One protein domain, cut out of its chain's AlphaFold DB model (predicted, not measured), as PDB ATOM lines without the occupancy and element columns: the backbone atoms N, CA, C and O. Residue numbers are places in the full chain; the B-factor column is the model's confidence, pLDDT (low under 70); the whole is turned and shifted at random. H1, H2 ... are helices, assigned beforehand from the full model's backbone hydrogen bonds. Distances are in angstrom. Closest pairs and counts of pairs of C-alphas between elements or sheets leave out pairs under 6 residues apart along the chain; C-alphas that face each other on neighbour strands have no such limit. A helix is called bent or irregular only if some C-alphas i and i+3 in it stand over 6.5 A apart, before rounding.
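AT A GLANCE: This is residues 8 to 174 of the 193 residues of a protein of Photobacterium damsela subsp. piscicida (UniProt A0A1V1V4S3). A three-helix bundle, in which H3 and H7 pack on H2b, is joined at one end by the long H6, which slants away to outline a triangle with H3 and H4. H5 lies at the far corner, beyond H4, while on the other side of the bundle H1 crosses H2a, the first arm of the bent H2, at about a right angle. The printed part has 167 residues with seven named helices, H1 to H7 in chain order, and no named strand; the class is all helix. It is compact, with a radius of gyration of the C-alphas of 17.5 A and spans of 48 by 48 by 27 A.

IN THESE COORDINATES: H1, residues 8 to 24, begins at C-alpha 8 (22.030, -0.150, 179.617) and is 24.7 A long. H2, residues 37 to 66, was assigned as one helix by its hydrogen bonds but is bent, with C-alphas 45 and 48 7.1 A apart. Its arms are H2a, residues 37 to 45, and H2b, residues 48 to 66, 26.1 A long. H2a is irregular, with C-alphas 42 and 45 6.6 A apart. H3 holds residues 71 to 86, 22.7 A; H4 residues 89 to 97; H5 residues 104 to 110. H6, residues 118 to 141, is 35.0 A long and begins at C-alpha 118 (-24.016, -14.120, 168.769). H7, residues 145 to 167, is 31.7 A long and ends at C-alpha 167 (0.575, -1.944, 157.549).

HOW THE PARTS SIT: In the bundle of H2b, H3 and H7, H2b touches H7 at a shallow tilt of 21 degrees, opposite ways; their closest C-alphas, Gly 55 and Phe 151, are 3.9 A apart. H2b and H3 form a helical hairpin at 34.9 degrees, a tilt only just shallow, with C-alphas 58 and 78 closest at 4.6 A. H6 and H7 form another at a steep tilt of 41 degrees, touching through residues 135 to 139 and 145 to 149 alone, closest at C-alphas 135 and 146, 5.4 A. H6 touches H4 with residues 119 to 124 alone, closest at C-alphas 120 and 95, 3.7 A. H4 and H5 only just touch, with 3 pairs of C-alphas within 8 A, closest at Asp 96 and Ile 110, 6.3 A. H1 touches H2a with residues 16 to 20 alone, about perpendicular at 89 degrees, closest at C-alphas 16 and 43, 4.8 A. H1 and H7 are apart. Every O i to N i+4 pair is within hydrogen-bond range in H1, H2b, H3, H5 and H6; H2a has 4 of 5, H4 4 of 5 and H7 18 of 19.

THE WHOLE: The C-alphas of Ile 68 and Ala 173, the two farthest apart, are 51.5 A from each other. The printed part has no cut. The link from H1 to H2, residues 25 to 36, is long. Mean pLDDT of the printed part is 91.2; residues 172 to 174 are under 70.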
ATOM      1  N   GLU A   8      23.289  -0.898 179.712       87.81
ATOM      2  CA  GLU A   8      22.030  -0.150 179.617       87.81
ATOM      3  C   GLU A   8      21.169  -0.558 178.419       87.81
ATOM      4  O   GLU A   8      19.950  -0.654 178.542       87.81
ATOM      5  N   GLN A   9      21.785  -0.876 177.278       88.69
ATOM      6  CA  GLN A   9      21.058  -1.337 176.094       88.69
ATOM      7  C   GLN A   9      20.421  -2.707 176.339       88.69
ATOM      8  O   GLN A   9      19.280  -2.932 175.942       88.69
ATOM      9  N   ILE A  10      21.129  -3.604 177.033       90.25
ATOM     10  CA  ILE A  10      20.604  -4.925 177.403       90.25
ATOM     11  C   ILE A  10      19.409  -4.770 178.347       90.25
ATOM     12  O   ILE A  10      18.361  -5.368 178.113       90.25
ATOM     13  N   LEU A  11      19.538  -3.927 179.377       90.38
ATOM     14  CA  LEU A  11      18.445  -3.640 180.309       90.38
ATOM     15  C   LEU A  11      17.230  -3.047 179.594       90.38
ATOM     16  O   LEU A  11      16.096  -3.413 179.895       90.38
ATOM     17  N   TYR A  12      17.459  -2.171 178.621       91.75
ATOM     18  CA  TYR A  12      16.392  -1.586 177.826       91.75
ATOM     19  C   TYR A  12      15.653  -2.631 176.977       91.75
ATOM     20  O   TYR A  12      14.428  -2.709 177.039       91.75
ATOM     21  N   GLN A  13      16.374  -3.487 176.242       93.31
ATOM     22  CA  GLN A  13      15.754  -4.571 175.466       93.31
ATOM     23  C   GLN A  13      15.014  -5.570 176.367       93.31
ATOM     24  O   GLN A  13      13.921  -6.023 176.027       93.31
ATOM     25  N   TRP A  14      15.563  -5.860 177.548       92.81
ATOM     26  CA  TRP A  14      14.902  -6.689 178.552       92.81
ATOM     27  C   TRP A  14      13.579  -6.075 179.027       92.81
ATOM     28  O   TRP A  14      12.565  -6.766 179.095       92.81
ATOM     29  N   GLN A  15      13.549  -4.764 179.282       93.06
ATOM     30  CA  GLN A  15      12.313  -4.058 179.630       93.06
ATOM     31  C   GLN A  15      11.282  -4.120 178.496       93.06
ATOM     32  O   GLN A  15      10.111  -4.366 178.770       93.06
ATOM     33  N   LEU A  16      11.692  -3.948 177.234       93.44
ATOM     34  CA  LEU A  16      10.786  -4.080 176.084       93.44
ATOM     35  C   LEU A  16      10.192  -5.490 175.985       93.44
ATOM     36  O   LEU A  16       8.990  -5.639 175.761       93.44
ATOM     37  N   PHE A  17      11.006  -6.521 176.205       94.44
ATOM     38  CA  PHE A  17      10.526  -7.898 176.262       94.44
ATOM     39  C   PHE A  17       9.513  -8.109 177.398       94.44
ATOM     40  O   PHE A  17       8.443  -8.667 177.158       94.44
ATOM     41  N   LEU A  18       9.795  -7.616 178.608       93.12
ATOM     42  CA  LEU A  18       8.867  -7.706 179.743       93.12
ATOM     43  C   LEU A  18       7.551  -6.960 179.482       93.12
ATOM     44  O   LEU A  18       6.487  -7.447 179.861       93.12
ATOM     45  N   ILE A  19       7.600  -5.811 178.802       92.62
ATOM     46  CA  ILE A  19       6.398  -5.082 178.378       92.62
ATOM     47  C   ILE A  19       5.570  -5.948 177.428       92.62
ATOM     48  O   ILE A  19       4.385  -6.151 177.696       92.62
ATOM     49  N   ALA A  20       6.183  -6.516 176.383       92.75
ATOM     50  CA  ALA A  20       5.499  -7.421 175.454       92.75
ATOM     51  C   ALA A  20       4.903  -8.645 176.168       92.75
ATOM     52  O   ALA A  20       3.756  -9.013 175.909       92.75
ATOM     53  N   LEU A  21       5.659  -9.253 177.088       93.31
ATOM     54  CA  LEU A  21       5.219 -10.409 177.867       93.31
ATOM     55  C   LEU A  21       3.990 -10.061 178.712       93.31
ATOM     56  O   LEU A  21       2.996 -10.780 178.665       93.31
ATOM     57  N   SER A  22       4.023  -8.930 179.418       91.12
ATOM     58  CA  SER A  22       2.905  -8.471 180.252       91.12
ATOM     59  C   SER A  22       1.674  -8.041 179.458       91.12
ATOM     60  O   SER A  22       0.566  -8.089 179.977       91.12
ATOM     61  N   PHE A  23       1.858  -7.617 178.206       89.19
ATOM     62  CA  PHE A  23       0.759  -7.189 177.346       89.19
ATOM     63  C   PHE A  23      -0.040  -8.381 176.802       89.19
ATOM     64  O   PHE A  23      -1.263  -8.316 176.725       89.19
ATOM     65  N   PHE A  24       0.635  -9.476 176.435       88.19
ATOM     66  CA  PHE A  24      -0.018 -10.656 175.851       88.19
ATOM     67  C   PHE A  24      -0.290 -11.793 176.829       88.19
ATOM     68  O   PHE A  24      -0.978 -12.745 176.454       88.19
ATOM     69  N   THR A  25       0.275 -11.749 178.034       90.94
ATOM     70  CA  THR A  25       0.170 -12.841 179.003       90.94
ATOM     71  C   THR A  25      -0.149 -12.331 180.403       90.94
ATOM     72  O   THR A  25       0.152 -11.197 180.758       90.94
ATOM     73  N   ARG A  26      -0.720 -13.210 181.226       90.06
ATOM     74  CA  ARG A  26      -0.927 -13.030 182.666       90.06
ATOM     75  C   ARG A  26       0.297 -13.455 183.488       90.06
ATOM     76  O   ARG A  26       0.192 -13.596 184.703       90.06
ATOM     77  N   ILE A  27       1.445 -13.693 182.845       89.12
ATOM     78  CA  ILE A  27       2.685 -14.043 183.541       89.12
ATOM     79  C   ILE A  27       3.152 -12.803 184.319       89.12
ATOM     80  O   ILE A  27       3.289 -11.731 183.721       89.12
ATOM     81  N   PRO A  28       3.388 -12.915 185.639       86.38
ATOM     82  CA  PRO A  28       3.799 -11.778 186.447       86.38
ATOM     83  C   PRO A  28       5.166 -11.266 185.984       86.38
ATOM     84  O   PRO A  28       6.120 -12.027 185.832       86.38
ATOM     85  N   VAL A  29       5.260  -9.952 185.779       88.31
ATOM     86  CA  VAL A  29       6.506  -9.251 185.444       88.31
ATOM     87  C   VAL A  29       6.893  -8.288 186.572       88.31
ATOM     88  O   VAL A  29       6.006  -7.808 187.284       88.31
ATOM     89  N   PRO A  30       8.186  -7.954 186.736       86.94
ATOM     90  CA  PRO A  30       8.631  -7.003 187.753       86.94
ATOM     91  C   PRO A  30       7.893  -5.659 187.672       86.94
ATOM     92  O   PRO A  30       7.807  -5.053 186.597       86.94
ATOM     93  N   GLN A  31       7.410  -5.166 188.817       77.31
ATOM     94  CA  GLN A  31       6.651  -3.908 188.913       77.31
ATOM     95  C   GLN A  31       7.457  -2.687 188.442       77.31
ATOM     96  O   GLN A  31       6.897  -1.765 187.861       77.31
ATOM     97  N   ASN A  32       8.787  -2.735 188.568       80.00
ATOM     98  CA  ASN A  32       9.704  -1.668 188.151       80.00
ATOM     99  C   ASN A  32       9.906  -1.570 186.623       80.00
ATOM    100  O   ASN A  32      10.820  -0.885 186.165       80.00
ATOM    101  N   THR A  33       9.104  -2.273 185.816       84.88
ATOM    102  CA  THR A  33       9.192  -2.209 184.351       84.88
ATOM    103  C   THR A  33       8.508  -0.931 183.850       84.88
ATOM    104  O   THR A  33       7.279  -0.845 183.935       84.88
ATOM    105  N   PRO A  34       9.241   0.057 183.299       83.44
ATOM    106  CA  PRO A  34       8.648   1.340 182.936       83.44
ATOM    107  C   PRO A  34       7.792   1.176 181.682       83.44
ATOM    108  O   PRO A  34       8.318   0.898 180.601       83.44
ATOM    109  N   PHE A  35       6.478   1.337 181.832       83.56
ATOM    110  CA  PHE A  35       5.503   1.198 180.757       83.56
ATOM    111  C   PHE A  35       5.151   2.567 180.167       83.56
ATOM    112  O   PHE A  35       4.685   3.451 180.880       83.56
ATOM    113  N   THR A  36       5.349   2.732 178.861       85.81
ATOM    114  CA  THR A  36       4.888   3.894 178.087       85.81
ATOM    115  C   THR A  36       4.392   3.419 176.725       85.81
ATOM    116  O   THR A  36       4.823   2.365 176.249       85.81
ATOM    117  N   GLU A  37       3.518   4.180 176.064       81.94
ATOM    118  CA  GLU A  37       3.020   3.819 174.724       81.94
ATOM    119  C   GLU A  37       4.156   3.686 173.700       81.94
ATOM    120  O   GLU A  37       4.190   2.734 172.921       81.94
ATOM    121  N   GLN A  38       5.148   4.578 173.768       85.69
ATOM    122  CA  GLN A  38       6.345   4.517 172.928       85.69
ATOM    123  C   GLN A  38       7.115   3.200 173.119       85.69
ATOM    124  O   GLN A  38       7.535   2.575 172.144       85.69
ATOM    125  N   ARG A  39       7.283   2.751 174.369       87.62
ATOM    126  CA  ARG A  39       7.961   1.485 174.673       87.62
ATOM    127  C   ARG A  39       7.123   0.281 174.263       87.62
ATOM    128  O   ARG A  39       7.686  -0.691 173.774       87.62
ATOM    129  N   LEU A  40       5.800   0.342 174.407       86.38
ATOM    130  CA  LEU A  40       4.913  -0.707 173.908       86.38
ATOM    131  C   LEU A  40       5.026  -0.846 172.381       86.38
ATOM    132  O   LEU A  40       5.187  -1.957 171.887       86.38
ATOM    133  N   ASN A  41       5.043   0.268 171.647       86.31
ATOM    134  CA  ASN A  41       5.246   0.259 170.197       86.31
ATOM    135  C   ASN A  41       6.593  -0.392 169.819       86.31
ATOM    136  O   ASN A  41       6.659  -1.267 168.958       86.31
ATOM    137  N   GLN A  42       7.672  -0.054 170.529       88.81
ATOM    138  CA  GLN A  42       8.986  -0.671 170.306       88.81
ATOM    139  C   GLN A  42       9.036  -2.153 170.702       88.81
ATOM    140  O   GLN A  42       9.803  -2.917 170.103       88.81
ATOM    141  N   ALA A  43       8.223  -2.555 171.683       91.38
ATOM    142  CA  ALA A  43       8.090  -3.926 172.153       91.38
ATOM    143  C   ALA A  43       7.414  -4.852 171.126       91.38
ATOM    144  O   ALA A  43       7.585  -6.066 171.232       91.38
ATOM    145  N   ASN A  44       6.756  -4.311 170.087       88.00
ATOM    146  CA  ASN A  44       6.154  -5.079 168.984       88.00
ATOM    147  C   ASN A  44       7.113  -6.121 168.374       88.00
ATOM    148  O   ASN A  44       6.696  -7.219 168.008       88.00
ATOM    149  N   ARG A  45       8.423  -5.828 168.331       90.69
ATOM    150  CA  ARG A  45       9.456  -6.757 167.826       90.69
ATOM    151  C   ARG A  45       9.565  -8.064 168.625       90.69
ATOM    152  O   ARG A  45      10.041  -9.065 168.102       90.69
ATOM    153  N   TYR A  46       9.131  -8.057 169.885       94.31
ATOM    154  CA  TYR A  46       9.169  -9.210 170.787       94.31
ATOM    155  C   TYR A  46       7.870 -10.018 170.779       94.31
ATOM    156  O   TYR A  46       7.797 -11.056 171.433       94.31
ATOM    157  N   PHE A  47       6.851  -9.598 170.026       92.94
ATOM    158  CA  PHE A  47       5.545 -10.258 170.030       92.94
ATOM    159  C   PHE A  47       5.633 -11.700 169.531       92.94
ATOM    160  O   PHE A  47       5.045 -12.593 170.138       92.94
ATOM    161  N   GLY A  48       6.431 -11.944 168.486       94.75
ATOM    162  CA  GLY A  48       6.714 -13.296 167.997       94.75
ATOM    163  C   GLY A  48       7.353 -14.183 169.068       94.75
ATOM    164  O   GLY A  48       6.910 -15.308 169.274       94.75
ATOM    165  N   LEU A  49       8.326 -13.651 169.819       95.94
ATOM    166  CA  LEU A  49       8.991 -14.380 170.904       95.94
ATOM    167  C   LEU A  49       8.013 -14.730 172.033       95.94
ATOM    168  O   LEU A  49       8.013 -15.859 172.516       95.94
ATOM    169  N   VAL A  50       7.144 -13.792 172.416       96.06
ATOM    170  CA  VAL A  50       6.081 -14.053 173.398       96.06
ATOM    171  C   VAL A  50       5.110 -15.117 172.876       96.06
ATOM    172  O   VAL A  50       4.724 -16.011 173.624       96.06
ATOM    173  N   GLY A  51       4.779 -15.085 171.582       96.50
ATOM    174  CA  GLY A  51       4.024 -16.144 170.913       96.50
ATOM    175  C   GLY A  51       4.690 -17.514 171.051       96.50
ATOM    176  O   GLY A  51       4.031 -18.465 171.463       96.50
ATOM    177  N   CYS A  52       5.998 -17.614 170.805       97.44
ATOM    178  CA  CYS A  52       6.747 -18.860 170.988       97.44
ATOM    179  C   CYS A  52       6.736 -19.349 172.445       97.44
ATOM    180  O   CYS A  52       6.644 -20.551 172.667       97.44
ATOM    181  N   ILE A  53       6.786 -18.452 173.437       97.44
ATOM    182  CA  ILE A  53       6.691 -18.826 174.862       97.44
ATOM    183  C   ILE A  53       5.320 -19.431 175.171       97.44
ATOM    184  O   ILE A  53       5.245 -20.505 175.768       97.44
ATOM    185  N   VAL A  54       4.235 -18.785 174.733       97.62
ATOM    186  CA  VAL A  54       2.873 -19.320 174.907       97.62
ATOM    187  C   VAL A  54       2.736 -20.666 174.193       97.62
ATOM    188  O   VAL A  54       2.242 -21.626 174.782       97.62
ATOM    189  N   GLY A  55       3.226 -20.758 172.956       97.69
ATOM    190  CA  GLY A  55       3.211 -21.987 172.167       97.69
ATOM    191  C   GLY A  55       3.999 -23.121 172.819       97.69
ATOM    192  O   GLY A  55       3.515 -24.248 172.851       97.69
ATOM    193  N   LEU A  56       5.167 -22.822 173.394       98.38
ATOM    194  CA  LEU A  56       5.988 -23.788 174.121       98.38
ATOM    195  C   LEU A  56       5.263 -24.308 175.363       98.38
ATOM    196  O   LEU A  56       5.200 -25.515 175.564       98.38
ATOM    197  N   LEU A  57       4.681 -23.425 176.174       98.19
ATOM    198  CA  LEU A  57       3.947 -23.829 177.376       98.19
ATOM    199  C   LEU A  57       2.701 -24.662 177.032       98.19
ATOM    200  O   LEU A  57       2.430 -25.666 177.689       98.19
ATOM    201  N   SER A  58       1.985 -24.308 175.964       98.25
ATOM    202  CA  SER A  58       0.884 -25.124 175.443       98.25
ATOM    203  C   SER A  58       1.351 -26.472 174.895       98.25
ATOM    204  O   SER A  58       0.686 -27.477 175.131       98.25
ATOM    205  N   ALA A  59       2.487 -26.523 174.194       98.44
ATOM    206  CA  ALA A  59       3.062 -27.766 173.688       98.44
ATOM    207  C   ALA A  59       3.527 -28.685 174.831       98.44
ATOM    208  O   ALA A  59       3.267 -29.883 174.793       98.44
ATOM    209  N   LEU A  60       4.147 -28.133 175.877       98.38
ATOM    210  CA  LEU A  60       4.522 -28.886 177.076       98.38
ATOM    211  C   LEU A  60       3.289 -29.440 177.794       98.38
ATOM    212  O   LEU A  60       3.273 -30.615 178.143       98.38
ATOM    213  N   SER A  61       2.242 -28.626 177.954       98.44
ATOM    214  CA  SER A  61       0.956 -29.075 178.497       98.44
ATOM    215  C   SER A  61       0.386 -30.241 177.683       98.44
ATOM    216  O   SER A  61       0.085 -31.293 178.244       98.44
ATOM    217  N   TYR A  62       0.348 -30.111 176.352       98.62
ATOM    218  CA  TYR A  62      -0.055 -31.196 175.459       98.62
ATOM    219  C   TYR A  62       0.757 -32.477 175.696       98.62
ATOM    220  O   TYR A  62       0.161 -33.524 175.913       98.62
ATOM    221  N   LEU A  63       2.093 -32.405 175.691       98.12
ATOM    222  CA  LEU A  63       2.961 -33.582 175.832       98.12
ATOM    223  C   LEU A  63       2.796 -34.274 177.190       98.12
ATOM    224  O   LEU A  63       2.742 -35.501 177.248       98.12
ATOM    225  N   VAL A  64       2.671 -33.497 178.271       98.31
ATOM    226  CA  VAL A  64       2.443 -34.033 179.622       98.31
ATOM    227  C   VAL A  64       1.116 -34.784 179.681       98.31
ATOM    228  O   VAL A  64       1.081 -35.920 180.145       98.31
ATOM    229  N   PHE A  65       0.029 -34.189 179.183       98.31
ATOM    230  CA  PHE A  65      -1.279 -34.839 179.222       98.31
ATOM    231  C   PHE A  65      -1.410 -35.973 178.202       98.31
ATOM    232  O   PHE A  65      -2.065 -36.963 178.502       98.31
ATOM    233  N   ALA A  66      -0.768 -35.889 177.036       97.69
ATOM    234  CA  ALA A  66      -0.804 -36.943 176.022       97.69
ATOM    235  C   ALA A  66      -0.108 -38.233 176.487       97.69
ATOM    236  O   ALA A  66      -0.422 -39.307 175.983       97.69
ATOM    237  N   ALA A  67       0.800 -38.147 177.466       96.94
ATOM    238  CA  ALA A  67       1.436 -39.317 178.069       96.94
ATOM    239  C   ALA A  67       0.492 -40.134 178.975       96.94
ATOM    240  O   ALA A  67       0.776 -41.297 179.249       96.94
ATOM    241  N   ILE A  68      -0.605 -39.535 179.457       97.62
ATOM    242  CA  ILE A  68      -1.496 -40.142 180.467       97.62
ATOM    243  C   ILE A  68      -2.984 -40.142 180.082       97.62
ATOM    244  O   ILE A  68      -3.768 -40.873 180.681       97.62
ATOM    245  N   LEU A  69      -3.391 -39.337 179.101       97.69
ATOM    246  CA  LEU A  69      -4.774 -39.165 178.661       97.69
ATOM    247  C   LEU A  69      -4.901 -39.380 177.148       97.69
ATOM    248  O   LEU A  69      -3.924 -39.224 176.412       97.69
ATOM    249  N   PRO A  70      -6.121 -39.652 176.648       97.38
ATOM    250  CA  PRO A  70      -6.408 -39.597 175.223       97.38
ATOM    251  C   PRO A  70      -5.953 -38.274 174.599       97.38
ATOM    252  O   PRO A  70      -6.200 -37.190 175.133       97.38
ATOM    253  N   VAL A  71      -5.339 -38.370 173.423       97.00
ATOM    254  CA  VAL A  71      -4.741 -37.243 172.694       97.00
ATOM    255  C   VAL A  71      -5.716 -36.078 172.494       97.00
ATOM    256  O   VAL A  71      -5.338 -34.921 172.666       97.00
ATOM    257  N   SER A  72      -6.983 -36.364 172.190       97.12
ATOM    258  CA  SER A  72      -8.019 -35.338 172.019       97.12
ATOM    259  C   SER A  72      -8.257 -34.523 173.297       97.12
ATOM    260  O   SER A  72      -8.458 -33.309 173.217       97.12
ATOM    261  N   ILE A  73      -8.174 -35.156 174.472       98.12
ATOM    262  CA  ILE A  73      -8.292 -34.499 175.780       98.12
ATOM    263  C   ILE A  73      -7.022 -33.692 176.081       98.12
ATOM    264  O   ILE A  73      -7.115 -32.546 176.523       98.12
ATOM    265  N   ALA A  74      -5.840 -34.240 175.780       98.38
ATOM    266  CA  ALA A  74      -4.567 -33.535 175.942       98.38
ATOM    267  C   ALA A  74      -4.502 -32.235 175.116       98.38
ATOM    268  O   ALA A  74      -4.022 -31.208 175.600       98.38
ATOM    269  N   ILE A  75      -5.044 -32.241 173.893       98.50
ATOM    270  CA  ILE A  75      -5.176 -31.029 173.068       98.50
ATOM    271  C   ILE A  75      -6.110 -30.013 173.738       98.50
ATOM    272  O   ILE A  75      -5.801 -28.819 173.755       98.50
ATOM    273  N   GLY A  76      -7.217 -30.469 174.334       98.38
ATOM    274  CA  GLY A  76      -8.106 -29.617 175.126       98.38
ATOM    275  C   GLY A  76      -7.359 -28.897 176.254       98.38
ATOM    276  O   GLY A  76      -7.449 -27.674 176.374       98.38
ATOM    277  N   PHE A  77      -6.532 -29.618 177.018       98.50
ATOM    278  CA  PHE A  77      -5.686 -29.021 178.058       98.50
ATOM    279  C   PHE A  77      -4.666 -28.021 177.508       98.50
ATOM    280  O   PHE A  77      -4.458 -26.963 178.107       98.50
ATOM    281  N   ALA A  78      -4.065 -28.297 176.352       98.31
ATOM    282  CA  ALA A  78      -3.137 -27.376 175.702       98.31
ATOM    283  C   ALA A  78      -3.813 -26.061 175.271       98.31
ATOM    284  O   ALA A  78      -3.235 -24.978 175.433       98.31
ATOM    285  N   MET A  79      -5.051 -26.144 174.770       98.31
ATOM    286  CA  MET A  79      -5.880 -24.986 174.419       98.31
ATOM    287  C   MET A  79      -6.281 -24.183 175.661       98.31
ATOM    288  O   MET A  79      -6.078 -22.967 175.687       98.31
ATOM    289  N   ILE A  80      -6.755 -24.852 176.718       98.00
ATOM    290  CA  ILE A  80      -7.057 -24.213 178.012       98.00
ATOM    291  C   ILE A  80      -5.810 -23.510 178.555       98.00
ATOM    292  O   ILE A  80      -5.880 -22.360 178.980       98.00
ATOM    293  N   THR A  81      -4.649 -24.159 178.463       97.88
ATOM    294  CA  THR A  81      -3.364 -23.594 178.891       97.88
ATOM    295  C   THR A  81      -3.051 -22.294 178.144       97.88
ATOM    296  O   THR A  81      -2.746 -21.290 178.787       97.88
ATOM    297  N   SER A  82      -3.204 -22.254 176.809       96.62
ATOM    298  CA  SER A  82      -3.004 -21.005 176.048       96.62
ATOM    299  C   SER A  82      -3.966 -19.895 176.478       96.62
ATOM    300  O   SER A  82      -3.545 -18.745 176.620       96.62
ATOM    301  N   MET A  83      -5.234 -20.226 176.745       96.25
ATOM    302  CA  MET A  83      -6.235 -19.249 177.186       96.25
ATOM    303  C   MET A  83      -5.936 -18.723 178.591       96.25
ATOM    304  O   MET A  83      -6.043 -17.524 178.821       96.25
ATOM    305  N   LEU A  84      -5.511 -19.577 179.525       96.06
ATOM    306  CA  LEU A  84      -5.149 -19.156 180.880       96.06
ATOM    307  C   LEU A  84      -3.912 -18.255 180.878       96.06
ATOM    308  O   LEU A  84      -3.924 -17.201 181.516       96.06
ATOM    309  N   ILE A  85      -2.879 -18.629 180.116       95.56
ATOM    310  CA  ILE A  85      -1.643 -17.846 180.003       95.56
ATOM    311  C   ILE A  85      -1.923 -16.489 179.366       95.56
ATOM    312  O   ILE A  85      -1.413 -15.483 179.842       95.56
ATOM    313  N   THR A  86      -2.721 -16.435 178.299       94.56
ATOM    314  CA  THR A  86      -3.002 -15.179 177.578       94.56
ATOM    315  C   THR A  86      -4.174 -14.392 178.152       94.56
ATOM    316  O   THR A  86      -4.414 -13.253 177.763       94.56
ATOM    317  N   GLY A  87      -4.933 -14.992 179.066       92.56
ATOM    318  CA  GLY A  87      -6.194 -14.448 179.538       92.56
ATOM    319  C   GLY A  87      -7.295 -14.379 178.487       92.56
ATOM    320  O   GLY A  87      -8.136 -13.491 178.592       92.56
ATOM    321  N   ALA A  88      -7.256 -15.273 177.497       92.56
ATOM    322  CA  ALA A  88      -8.116 -15.300 176.316       92.56
ATOM    323  C   ALA A  88      -8.046 -14.024 175.455       92.56
ATOM    324  O   ALA A  88      -8.947 -13.744 174.674       92.56
ATOM    325  N   PHE A  89      -6.965 -13.241 175.565       89.50
ATOM    326  CA  PHE A  89      -6.820 -11.982 174.828       89.50
ATOM    327  C   PHE A  89      -6.774 -12.178 173.303       89.50
ATOM    328  O   PHE A  89      -7.125 -11.278 172.543       89.50
ATOM    329  N   HIS A  90      -6.322 -13.344 172.828       88.88
ATOM    330  CA  HIS A  90      -6.320 -13.641 171.394       88.88
ATOM    331  C   HIS A  90      -7.728 -13.944 170.880       88.88
ATOM    332  O   HIS A  90      -8.124 -13.459 169.823       88.88
ATOM    333  N   GLU A  91      -8.462 -14.734 171.653       93.62
ATOM    334  CA  GLU A  91      -9.824 -15.167 171.395       93.62
ATOM    335  C   GLU A  91     -10.810 -13.992 171.500       93.62
ATOM    336  O   GLU A  91     -11.659 -13.843 170.625       93.62
ATOM    337  N   ASP A  92     -10.638 -13.107 172.486       90.31
ATOM    338  CA  ASP A  92     -11.397 -11.854 172.654       90.31
ATOM    339  C   ASP A  92     -11.361 -11.008 171.371       90.31
ATOM    340  O   ASP A  92     -12.391 -10.591 170.848       90.31
ATOM    341  N   GLY A  93     -10.172 -10.856 170.774       88.81
ATOM    342  CA  GLY A  93     -10.008 -10.121 169.520       88.81
ATOM    343  C   GLY A  93     -10.768 -10.729 168.335       88.81
ATOM    344  O   GLY A  93     -11.237  -9.988 167.469       88.81
ATOM    345  N   LEU A  94     -10.915 -12.058 168.289       90.75
ATOM    346  CA  LEU A  94     -11.729 -12.727 167.271       90.75
ATOM    347  C   LEU A  94     -13.224 -12.491 167.524       90.75
ATOM    348  O   LEU A  94     -13.948 -12.145 166.590       90.75
ATOM    349  N   ALA A  95     -13.666 -12.639 168.775       91.44
ATOM    350  CA  ALA A  95     -15.063 -12.469 169.159       91.44
ATOM    351  C   ALA A  95     -15.573 -11.042 168.902       91.44
ATOM    352  O   ALA A  95     -16.684 -10.870 168.396       91.44
ATOM    353  N   ASP A  96     -14.746 -10.037 169.190       87.81
ATOM    354  CA  ASP A  96     -15.091  -8.625 169.006       87.81
ATOM    355  C   ASP A  96     -14.976  -8.172 167.540       87.81
ATOM    356  O   ASP A  96     -15.662  -7.242 167.105       87.81
ATOM    357  N   GLY A  97     -14.075  -8.795 166.772       82.06
ATOM    358  CA  GLY A  97     -13.746  -8.391 165.405       82.06
ATOM    359  C   GLY A  97     -14.616  -9.024 164.317       82.06
ATOM    360  O   GLY A  97     -14.666  -8.505 163.197       82.06
ATOM    361  N   PHE A  98     -15.295 -10.136 164.610       82.94
ATOM    362  CA  PHE A  98     -15.976 -10.943 163.598       82.94
ATOM    363  C   PHE A  98     -17.495 -10.703 163.549       82.94
ATOM    364  O   PHE A  98     -18.213 -10.884 164.528       82.94
ATOM    365  N   GLY A  99     -18.012 -10.329 162.371       74.94
ATOM    366  CA  GLY A  99     -19.450 -10.334 162.041       74.94
ATOM    367  C   GLY A  99     -20.343  -9.281 162.721       74.94
ATOM    368  O   GLY A  99     -21.493  -9.118 162.319       74.94
ATOM    369  N   GLY A 100     -19.850  -8.540 163.718       73.75
ATOM    370  CA  GLY A 100     -20.589  -7.470 164.399       73.75
ATOM    371  C   GLY A 100     -20.341  -6.076 163.806       73.75
ATOM    372  O   GLY A 100     -19.226  -5.758 163.415       73.75
ATOM    373  N   GLY A 101     -21.374  -5.223 163.785       80.00
ATOM    374  CA  GLY A 101     -21.275  -3.799 163.425       80.00
ATOM    375  C   GLY A 101     -21.094  -3.525 161.924       80.00
ATOM    376  O   GLY A 101     -20.076  -3.853 161.329       80.00
ATOM    377  N   TRP A 102     -22.070  -2.857 161.302       82.88
ATOM    378  CA  TRP A 102     -22.031  -2.518 159.868       82.88
ATOM    379  C   TRP A 102     -21.272  -1.221 159.554       82.88
ATOM    380  O   TRP A 102     -20.945  -0.966 158.401       82.88
ATOM    381  N   THR A 103     -20.957  -0.423 160.577       87.62
ATOM    382  CA  THR A 103     -20.140   0.794 160.471       87.62
ATOM    383  C   THR A 103     -18.914   0.692 161.375       87.62
ATOM    384  O   THR A 103     -18.885  -0.121 162.309       87.62
ATOM    385  N   VAL A 104     -17.892   1.512 161.113       84.62
ATOM    386  CA  VAL A 104     -16.651   1.539 161.905       84.62
ATOM    387  C   VAL A 104     -16.950   1.893 163.361       84.62
ATOM    388  O   VAL A 104     -16.472   1.222 164.272       84.62
ATOM    389  N   GLU A 105     -17.814   2.876 163.595       85.38
ATOM    390  CA  GLU A 105     -18.191   3.355 164.928       85.38
ATOM    391  C   GLU A 105     -18.831   2.232 165.746       85.38
ATOM    392  O   GLU A 105     -18.481   2.027 166.909       85.38
ATOM    393  N   LYS A 106     -19.713   1.448 165.112       84.62
ATOM    394  CA  LYS A 106     -20.401   0.331 165.764       84.62
ATOM    395  C   LYS A 106     -19.456  -0.837 166.057       84.62
ATOM    396  O   LYS A 106     -19.567  -1.453 167.113       84.62
ATOM    397  N   LYS A 107     -18.496  -1.122 165.172       85.81
ATOM    398  CA  LYS A 107     -17.426  -2.099 165.451       85.81
ATOM    399  C   LYS A 107     -16.584  -1.663 166.648       85.81
ATOM    400  O   LYS A 107     -16.362  -2.439 167.572       85.81
ATOM    401  N   LEU A 108     -16.179  -0.393 166.684       85.19
ATOM    402  CA  LEU A 108     -15.380   0.147 167.783       85.19
ATOM    403  C   LEU A 108     -16.133   0.183 169.116       85.19
ATOM    404  O   LEU A 108     -15.480   0.043 170.152       85.19
ATOM    405  N   SER A 109     -17.455   0.391 169.105       84.75
ATOM    406  CA  SER A 109     -18.274   0.298 170.316       84.75
ATOM    407  C   SER A 109     -18.399  -1.142 170.808       84.75
ATOM    408  O   SER A 109     -18.324  -1.353 172.012       84.75
ATOM    409  N   ILE A 110     -18.519  -2.123 169.901       86.50
ATOM    410  CA  ILE A 110     -18.566  -3.551 170.261       86.50
ATOM    411  C   ILE A 110     -17.267  -3.970 170.960       86.50
ATOM    412  O   ILE A 110     -17.337  -4.506 172.051       86.50
ATOM    413  N   MET A 111     -16.092  -3.593 170.438       84.44
ATOM    414  CA  MET A 111     -14.786  -3.901 171.066       84.44
ATOM    415  C   MET A 111     -14.564  -3.276 172.463       84.44
ATOM    416  O   MET A 111     -13.532  -3.510 173.103       84.44
ATOM    417  N   LYS A 112     -15.439  -2.353 172.888       79.69
ATOM    418  CA  LYS A 112     -15.424  -1.738 174.227       79.69
ATOM    419  C   LYS A 112     -16.456  -2.365 175.158       79.69
ATOM    420  O   LYS A 112     -16.338  -2.193 176.369       79.69
ATOM    421  N   ASP A 113     -17.471  -3.012 174.601       82.19
ATOM    422  CA  ASP A 113     -18.437  -3.762 175.380       82.19
ATOM    423  C   ASP A 113     -17.765  -5.056 175.857       82.19
ATOM    424  O   ASP A 113     -16.957  -5.653 175.159       82.19
ATOM    425  N   SER A 114     -18.071  -5.463 177.082       82.12
ATOM    426  CA  SER A 114     -17.603  -6.742 177.632       82.12
ATOM    427  C   SER A 114     -18.545  -7.896 177.280       82.12
ATOM    428  O   SER A 114     -18.232  -9.060 177.527       82.12
ATOM    429  N   ARG A 115     -19.727  -7.587 176.737       86.25
ATOM    430  CA  ARG A 115     -20.733  -8.573 176.352       86.25
ATOM    431  C   ARG A 115     -20.381  -9.209 175.014       86.25
ATOM    432  O   ARG A 115     -20.201  -8.528 174.010       86.25
ATOM    433  N   VAL A 116     -20.413 -10.538 174.983       86.94
ATOM    434  CA  VAL A 116     -20.231 -11.315 173.754       86.94
ATOM    435  C   VAL A 116     -21.546 -11.372 172.973       86.94
ATOM    436  O   VAL A 116     -22.581 -11.781 173.498       86.94
ATOM    437  N   GLY A 117     -21.508 -10.981 171.698       89.19
ATOM    438  CA  GLY A 117     -22.635 -11.126 170.772       89.19
ATOM    439  C   GLY A 117     -22.700 -12.510 170.116       89.19
ATOM    440  O   GLY A 117     -21.736 -13.273 170.139       89.19
ATOM    441  N   THR A 118     -23.817 -12.825 169.451       90.88
ATOM    442  CA  THR A 118     -24.016 -14.120 168.769       90.88
ATOM    443  C   THR A 118     -22.944 -14.405 167.716       90.88
ATOM    444  O   THR A 118     -22.420 -15.512 167.676       90.88
ATOM    445  N   TYR A 119     -22.565 -13.414 166.899       90.69
ATOM    446  CA  TYR A 119     -21.494 -13.583 165.908       90.69
ATOM    447  C   TYR A 119     -20.140 -13.881 166.557       90.69
ATOM    448  O   TYR A 119     -19.438 -14.782 166.099       90.69
ATOM    449  N   GLY A 120     -19.815 -13.190 167.655       91.94
ATOM    450  CA  GLY A 120     -18.604 -13.441 168.431       91.94
ATOM    451  C   GLY A 120     -18.580 -14.864 168.982       91.94
ATOM    452  O   GLY A 120     -17.635 -15.608 168.721       91.94
ATOM    453  N   LEU A 121     -19.662 -15.296 169.635       93.81
ATOM    454  CA  LEU A 121     -19.794 -16.659 170.156       93.81
ATOM    455  C   LEU A 121     -19.684 -17.725 169.052       93.81
ATOM    456  O   LEU A 121     -18.909 -18.670 169.192       93.81
ATOM    457  N   CYS A 122     -20.412 -17.565 167.942       94.94
ATOM    458  CA  CYS A 122     -20.339 -18.489 166.809       94.94
ATOM    459  C   CYS A 122     -18.917 -18.565 166.237       94.94
ATOM    460  O   CYS A 122     -18.432 -19.660 165.956       94.94
ATOM    461  N   SER A 123     -18.228 -17.426 166.103       94.38
ATOM    462  CA  SER A 123     -16.849 -17.383 165.606       94.38
ATOM    463  C   SER A 123     -15.881 -18.138 166.521       94.38
ATOM    464  O   SER A 123     -15.069 -18.925 166.031       94.38
ATOM    465  N   LEU A 124     -16.023 -17.988 167.843       95.31
ATOM    466  CA  LEU A 124     -15.210 -18.693 168.831       95.31
ATOM    467  C   LEU A 124     -15.446 -20.202 168.780       95.31
ATOM    468  O   LEU A 124     -14.483 -20.961 168.726       95.31
ATOM    469  N   ILE A 125     -16.709 -20.639 168.758       96.75
ATOM    470  CA  ILE A 125     -17.054 -22.066 168.691       96.75
ATOM    471  C   ILE A 125     -16.469 -22.691 167.423       96.75
ATOM    472  O   ILE A 125     -15.803 -23.723 167.499       96.75
ATOM    473  N   MET A 126     -16.671 -22.052 166.268       96.88
ATOM    474  CA  MET A 126     -16.196 -22.579 164.988       96.88
ATOM    475  C   MET A 126     -14.668 -22.612 164.924       96.88
ATOM    476  O   MET A 126     -14.094 -23.628 164.534       96.88
ATOM    477  N   MET A 127     -13.992 -21.545 165.353       96.56
ATOM    478  CA  MET A 127     -12.531 -21.467 165.287       96.56
ATOM    479  C   MET A 127     -11.845 -22.397 166.293       96.56
ATOM    480  O   MET A 127     -10.885 -23.087 165.942       96.56
ATOM    481  N   LEU A 128     -12.332 -22.461 167.536       97.25
ATOM    482  CA  LEU A 128     -11.782 -23.364 168.551       97.25
ATOM    483  C   LEU A 128     -12.079 -24.828 168.215       97.25
ATOM    484  O   LEU A 128     -11.192 -25.668 168.366       97.25
ATOM    485  N   GLY A 129     -13.276 -25.125 167.699       98.31
ATOM    486  CA  GLY A 129     -13.630 -26.452 167.199       98.31
ATOM    487  C   GLY A 129     -12.731 -26.886 166.042       98.31
ATOM    488  O   GLY A 129     -12.162 -27.976 166.080       98.31
ATOM    489  N   LEU A 130     -12.510 -26.009 165.057       98.12
ATOM    490  CA  LEU A 130     -11.614 -26.287 163.934       98.12
ATOM    491  C   LEU A 130     -10.163 -26.491 164.392       98.12
ATOM    492  O   LEU A 130      -9.499 -27.415 163.919       98.12
ATOM    493  N   LYS A 131      -9.677 -25.679 165.340       97.75
ATOM    494  CA  LYS A 131      -8.345 -25.843 165.946       97.75
ATOM    495  C   LYS A 131      -8.216 -27.201 166.639       97.75
ATOM    496  O   LYS A 131      -7.224 -27.894 166.419       97.75
ATOM    497  N   TRP A 132      -9.208 -27.593 167.437       98.44
ATOM    498  CA  TRP A 132      -9.213 -28.881 168.133       98.44
ATOM    499  C   TRP A 132      -9.212 -30.061 167.159       98.44
ATOM    500  O   TRP A 132      -8.381 -30.961 167.294       98.44
ATOM    501  N   LEU A 133     -10.079 -30.026 166.143       98.31
ATOM    502  CA  LEU A 133     -10.140 -31.051 165.099       98.31
ATOM    503  C   LEU A 133      -8.813 -31.150 164.345       98.31
ATOM    504  O   LEU A 133      -8.249 -32.234 164.248       98.31
ATOM    505  N   THR A 134      -8.276 -30.023 163.878       97.94
ATOM    506  CA  THR A 134      -7.026 -29.991 163.101       97.94
ATOM    507  C   THR A 134      -5.855 -30.558 163.897       97.94
ATOM    508  O   THR A 134      -5.109 -31.391 163.391       97.94
ATOM    509  N   LEU A 135      -5.710 -30.164 165.166       98.19
ATOM    510  CA  LEU A 135      -4.666 -30.712 166.033       98.19
ATOM    511  C   LEU A 135      -4.887 -32.202 166.316       98.19
ATOM    512  O   LEU A 135      -3.917 -32.946 166.405       98.19
ATOM    513  N   THR A 136      -6.140 -32.651 166.431       98.00
ATOM    514  CA  THR A 136      -6.451 -34.069 166.662       98.00
ATOM    515  C   THR A 136      -6.077 -34.915 165.449       98.00
ATOM    516  O   THR A 136      -5.447 -35.953 165.623       98.00
ATOM    517  N   TYR A 137      -6.391 -34.456 164.236       97.62
ATOM    518  CA  TYR A 137      -5.992 -35.139 163.003       97.62
ATOM    519  C   TYR A 137      -4.471 -35.142 162.812       97.62
ATOM    520  O   TYR A 137      -3.907 -36.192 162.534       97.62
ATOM    521  N   LEU A 138      -3.778 -34.027 163.079       97.56
ATOM    522  CA  LEU A 138      -2.306 -33.998 163.048       97.56
ATOM    523  C   LEU A 138      -1.679 -35.017 164.004       97.56
ATOM    524  O   LEU A 138      -0.641 -35.602 163.707       97.56
ATOM    525  N   ALA A 139      -2.304 -35.233 165.159       97.38
ATOM    526  CA  ALA A 139      -1.812 -36.183 166.140       97.38
ATOM    527  C   ALA A 139      -1.980 -37.651 165.715       97.38
ATOM    528  O   ALA A 139      -1.253 -38.503 166.223       97.38
ATOM    529  N   GLN A 140      -2.932 -37.946 164.820       95.94
ATOM    530  CA  GLN A 140      -3.114 -39.285 164.251       95.94
ATOM    531  C   GLN A 140      -1.958 -39.643 163.317       95.94
ATOM    532  O   GLN A 140      -1.487 -40.777 163.350       95.94
ATOM    533  N   ASP A 141      -1.471 -38.669 162.545       95.31
ATOM    534  CA  ASP A 141      -0.307 -38.852 161.678       95.31
ATOM    535  C   ASP A 141       0.976 -38.998 162.505       95.31
ATOM    536  O   ASP A 141       1.785 -39.899 162.279       95.31
ATOM    537  N   ASN A 142       1.184 -38.101 163.476       96.25
ATOM    538  CA  ASN A 142       2.318 -38.166 164.391       96.25
ATOM    539  C   ASN A 142       2.033 -37.370 165.671       96.25
ATOM    540  O   ASN A 142       1.774 -36.165 165.634       96.25
ATOM    541  N   VAL A 143       2.183 -38.029 166.823       95.38
ATOM    542  CA  VAL A 143       1.932 -37.457 168.156       95.38
ATOM    543  C   VAL A 143       2.743 -36.187 168.453       95.38
ATOM    544  O   VAL A 143       2.341 -35.379 169.278       95.38
ATOM    545  N   TRP A 144       3.867 -35.944 167.776       97.19
ATOM    546  CA  TRP A 144       4.676 -34.735 167.966       97.19
ATOM    547  C   TRP A 144       4.202 -33.536 167.132       97.19
ATOM    548  O   TRP A 144       4.506 -32.392 167.483       97.19
ATOM    549  N   LEU A 145       3.434 -33.752 166.058       97.94
ATOM    550  CA  LEU A 145       2.989 -32.672 165.165       97.94
ATOM    551  C   LEU A 145       2.147 -31.598 165.868       97.94
ATOM    552  O   LEU A 145       2.413 -30.418 165.626       97.94
ATOM    553  N   PRO A 146       1.197 -31.924 166.768       98.00
ATOM    554  CA  PRO A 146       0.472 -30.902 167.518       98.00
ATOM    555  C   PRO A 146       1.399 -30.028 168.364       98.00
ATOM    556  O   PRO A 146       1.193 -28.819 168.429       98.00
ATOM    557  N   ALA A 147       2.446 -30.601 168.970       98.12
ATOM    558  CA  ALA A 147       3.413 -29.845 169.765       98.12
ATOM    559  C   ALA A 147       4.181 -28.832 168.897       98.12
ATOM    560  O   ALA A 147       4.278 -27.655 169.257       98.12
ATOM    561  N   TYR A 148       4.661 -29.255 167.722       98.00
ATOM    562  CA  TYR A 148       5.327 -28.357 166.772       98.00
ATOM    563  C   TYR A 148       4.379 -27.286 166.231       98.00
ATOM    564  O   TYR A 148       4.740 -26.109 166.196       98.00
ATOM    565  N   ALA A 149       3.152 -27.669 165.867       97.62
ATOM    566  CA  ALA A 149       2.134 -26.740 165.398       97.62
ATOM    567  C   ALA A 149       1.805 -25.693 166.471       97.62
ATOM    568  O   ALA A 149       1.782 -24.500 166.173       97.62
ATOM    569  N   LEU A 150       1.617 -26.100 167.731       97.81
ATOM    570  CA  LEU A 150       1.377 -25.180 168.844       97.81
ATOM    571  C   LEU A 150       2.548 -24.210 169.032       97.81
ATOM    572  O   LEU A 150       2.310 -23.009 169.160       97.81
ATOM    573  N   PHE A 151       3.791 -24.689 169.004       97.94
ATOM    574  CA  PHE A 151       4.968 -23.834 169.152       97.94
ATOM    575  C   PHE A 151       5.090 -22.807 168.017       97.94
ATOM    576  O   PHE A 151       5.150 -21.600 168.268       97.94
ATOM    577  N   VAL A 152       5.067 -23.273 166.766       97.31
ATOM    578  CA  VAL A 152       5.289 -22.426 165.585       97.31
ATOM    579  C   VAL A 152       4.114 -21.476 165.358       97.31
ATOM    580  O   VAL A 152       4.320 -20.275 165.183       97.31
ATOM    581  N   MET A 153       2.875 -21.974 165.401       96.62
ATOM    582  CA  MET A 153       1.706 -21.177 165.020       96.62
ATOM    583  C   MET A 153       1.380 -20.072 166.026       96.62
ATOM    584  O   MET A 153       0.900 -19.015 165.613       96.62
ATOM    585  N   HIS A 154       1.682 -20.245 167.319       96.12
ATOM    586  CA  HIS A 154       1.558 -19.132 168.268       96.12
ATOM    587  C   HIS A 154       2.586 -18.030 167.985       96.12
ATOM    588  O   HIS A 154       2.233 -16.853 168.053       96.12
ATOM    589  N   GLY A 155       3.824 -18.380 167.620       95.50
ATOM    590  CA  GLY A 155       4.830 -17.408 167.185       95.50
ATOM    591  C   GLY A 155       4.393 -16.657 165.924       95.50
ATOM    592  O   GLY A 155       4.324 -15.425 165.923       95.50
ATOM    593  N   VAL A 156       4.013 -17.402 164.881       95.88
ATOM    594  CA  VAL A 156       3.561 -16.848 163.591       95.88
ATOM    595  C   VAL A 156       2.349 -15.936 163.768       95.88
ATOM    596  O   VAL A 156       2.363 -14.817 163.261       95.88
ATOM    597  N   SER A 157       1.339 -16.351 164.538       93.94
ATOM    598  CA  SER A 157       0.139 -15.541 164.800       93.94
ATOM    599  C   SER A 157       0.482 -14.143 165.338       93.94
ATOM    600  O   SER A 157      -0.069 -13.136 164.884       93.94
ATOM    601  N   ARG A 158       1.456 -14.046 166.252       93.06
ATOM    602  CA  ARG A 158       1.878 -12.759 166.830       93.06
ATOM    603  C   ARG A 158       2.729 -11.920 165.884       93.06
ATOM    604  O   ARG A 158       2.616 -10.696 165.916       93.06
ATOM    605  N   VAL A 159       3.530 -12.549 165.026       93.25
ATOM    606  CA  VAL A 159       4.255 -11.845 163.955       93.25
ATOM    607  C   VAL A 159       3.273 -11.264 162.938       93.25
ATOM    608  O   VAL A 159       3.398 -10.096 162.570       93.25
ATOM    609  N   VAL A 160       2.253 -12.032 162.547       92.44
ATOM    610  CA  VAL A 160       1.196 -11.553 161.647       92.44
ATOM    611  C   VAL A 160       0.453 -10.379 162.282       92.44
ATOM    612  O   VAL A 160       0.346  -9.327 161.655       92.44
ATOM    613  N   ALA A 161       0.033 -10.489 163.545       89.06
ATOM    614  CA  ALA A 161      -0.595  -9.374 164.257       89.06
ATOM    615  C   ALA A 161       0.298  -8.115 164.294       89.06
ATOM    616  O   ALA A 161      -0.184  -7.016 164.028       89.06
ATOM    617  N   ALA A 162       1.602  -8.266 164.559       88.44
ATOM    618  CA  ALA A 162       2.551  -7.151 164.548       88.44
ATOM    619  C   ALA A 162       2.701  -6.510 163.153       88.44
ATOM    620  O   ALA A 162       2.782  -5.287 163.048       88.44
ATOM    621  N   SER A 163       2.687  -7.311 162.080       89.25
ATOM    622  CA  SER A 163       2.755  -6.804 160.701       89.25
ATOM    623  C   SER A 163       1.533  -5.962 160.316       89.25
ATOM    624  O   SER A 163       1.675  -4.939 159.643       89.25
ATOM    625  N   LEU A 164       0.344  -6.327 160.808       87.56
ATOM    626  CA  LEU A 164      -0.891  -5.577 160.562       87.56
ATOM    627  C   LEU A 164      -0.881  -4.206 161.249       87.56
ATOM    628  O   LEU A 164      -1.328  -3.235 160.647       87.56
ATOM    629  N   ILE A 165      -0.314  -4.111 162.458       85.19
ATOM    630  CA  ILE A 165      -0.137  -2.831 163.170       85.19
ATOM    631  C   ILE A 165       0.720  -1.859 162.349       85.19
ATOM    632  O   ILE A 165       0.459  -0.661 162.355       85.19
ATOM    633  N   PHE A 166       1.733  -2.364 161.643       80.31
ATOM    634  CA  PHE A 166       2.590  -1.537 160.794       80.31
ATOM    635  C   PHE A 166       1.932  -1.173 159.454       80.31
ATOM    636  O   PHE A 166       2.192  -0.106 158.908       80.31
ATOM    637  N   SER A 167       1.096  -2.064 158.917       83.75
ATOM    638  CA  SER A 167       0.575  -1.944 157.549       83.75
ATOM    639  C   SER A 167      -0.710  -1.122 157.441       83.75
ATOM    640  O   SER A 167      -1.034  -0.651 156.353       83.75
ATOM    641  N   TYR A 168      -1.458  -0.958 158.536       81.81
ATOM    642  CA  TYR A 168      -2.757  -0.287 158.521       81.81
ATOM    643  C   TYR A 168      -2.746   1.027 159.308       81.81
ATOM    644  O   TYR A 168      -2.158   1.090 160.389       81.81
ATOM    645  N   PRO A 169      -3.435   2.075 158.812       76.38
ATOM    646  CA  PRO A 169      -3.594   3.311 159.560       76.38
ATOM    647  C   PRO A 169      -4.407   3.045 160.826       76.38
ATOM    648  O   PRO A 169      -5.414   2.330 160.814       76.38
ATOM    649  N   TYR A 170      -3.973   3.639 161.931       76.50
ATOM    650  CA  TYR A 170      -4.690   3.522 163.188       76.50
ATOM    651  C   TYR A 170      -6.024   4.278 163.101       76.50
ATOM    652  O   TYR A 170      -6.065   5.468 162.807       76.50
ATOM    653  N   VAL A 171      -7.130   3.570 163.344       73.12
ATOM    654  CA  VAL A 171      -8.500   4.079 163.138       73.12
ATOM    655  C   VAL A 171      -8.996   4.994 164.274       73.12
ATOM    656  O   VAL A 171     -10.012   5.667 164.121       73.12
ATOM    657  N   ARG A 172      -8.320   5.044 165.433       64.50
ATOM    658  CA  ARG A 172      -8.784   5.815 166.606       64.50
ATOM    659  C   ARG A 172      -7.993   7.109 166.817       64.50
ATOM    660  O   ARG A 172      -6.774   7.100 166.756       64.50
ATOM    661  N   ALA A 173      -8.698   8.173 167.211       54.12
ATOM    662  CA  ALA A 173      -8.122   9.354 167.855       54.12
ATOM    663  C   ALA A 173      -7.971   9.103 169.377       54.12
ATOM    664  O   ALA A 173      -8.943   9.152 170.129       54.12
ATOM    665  N   ASP A 174      -6.763   8.710 169.780       52.31
ATOM    666  CA  ASP A 174      -6.071   8.652 171.090       52.31
ATOM    667  C   ASP A 174      -6.755   8.527 172.474       52.31
ATOM    668  O   ASP A 174      -6.089   8.078 173.403       52.31
TER     669      ASP A 174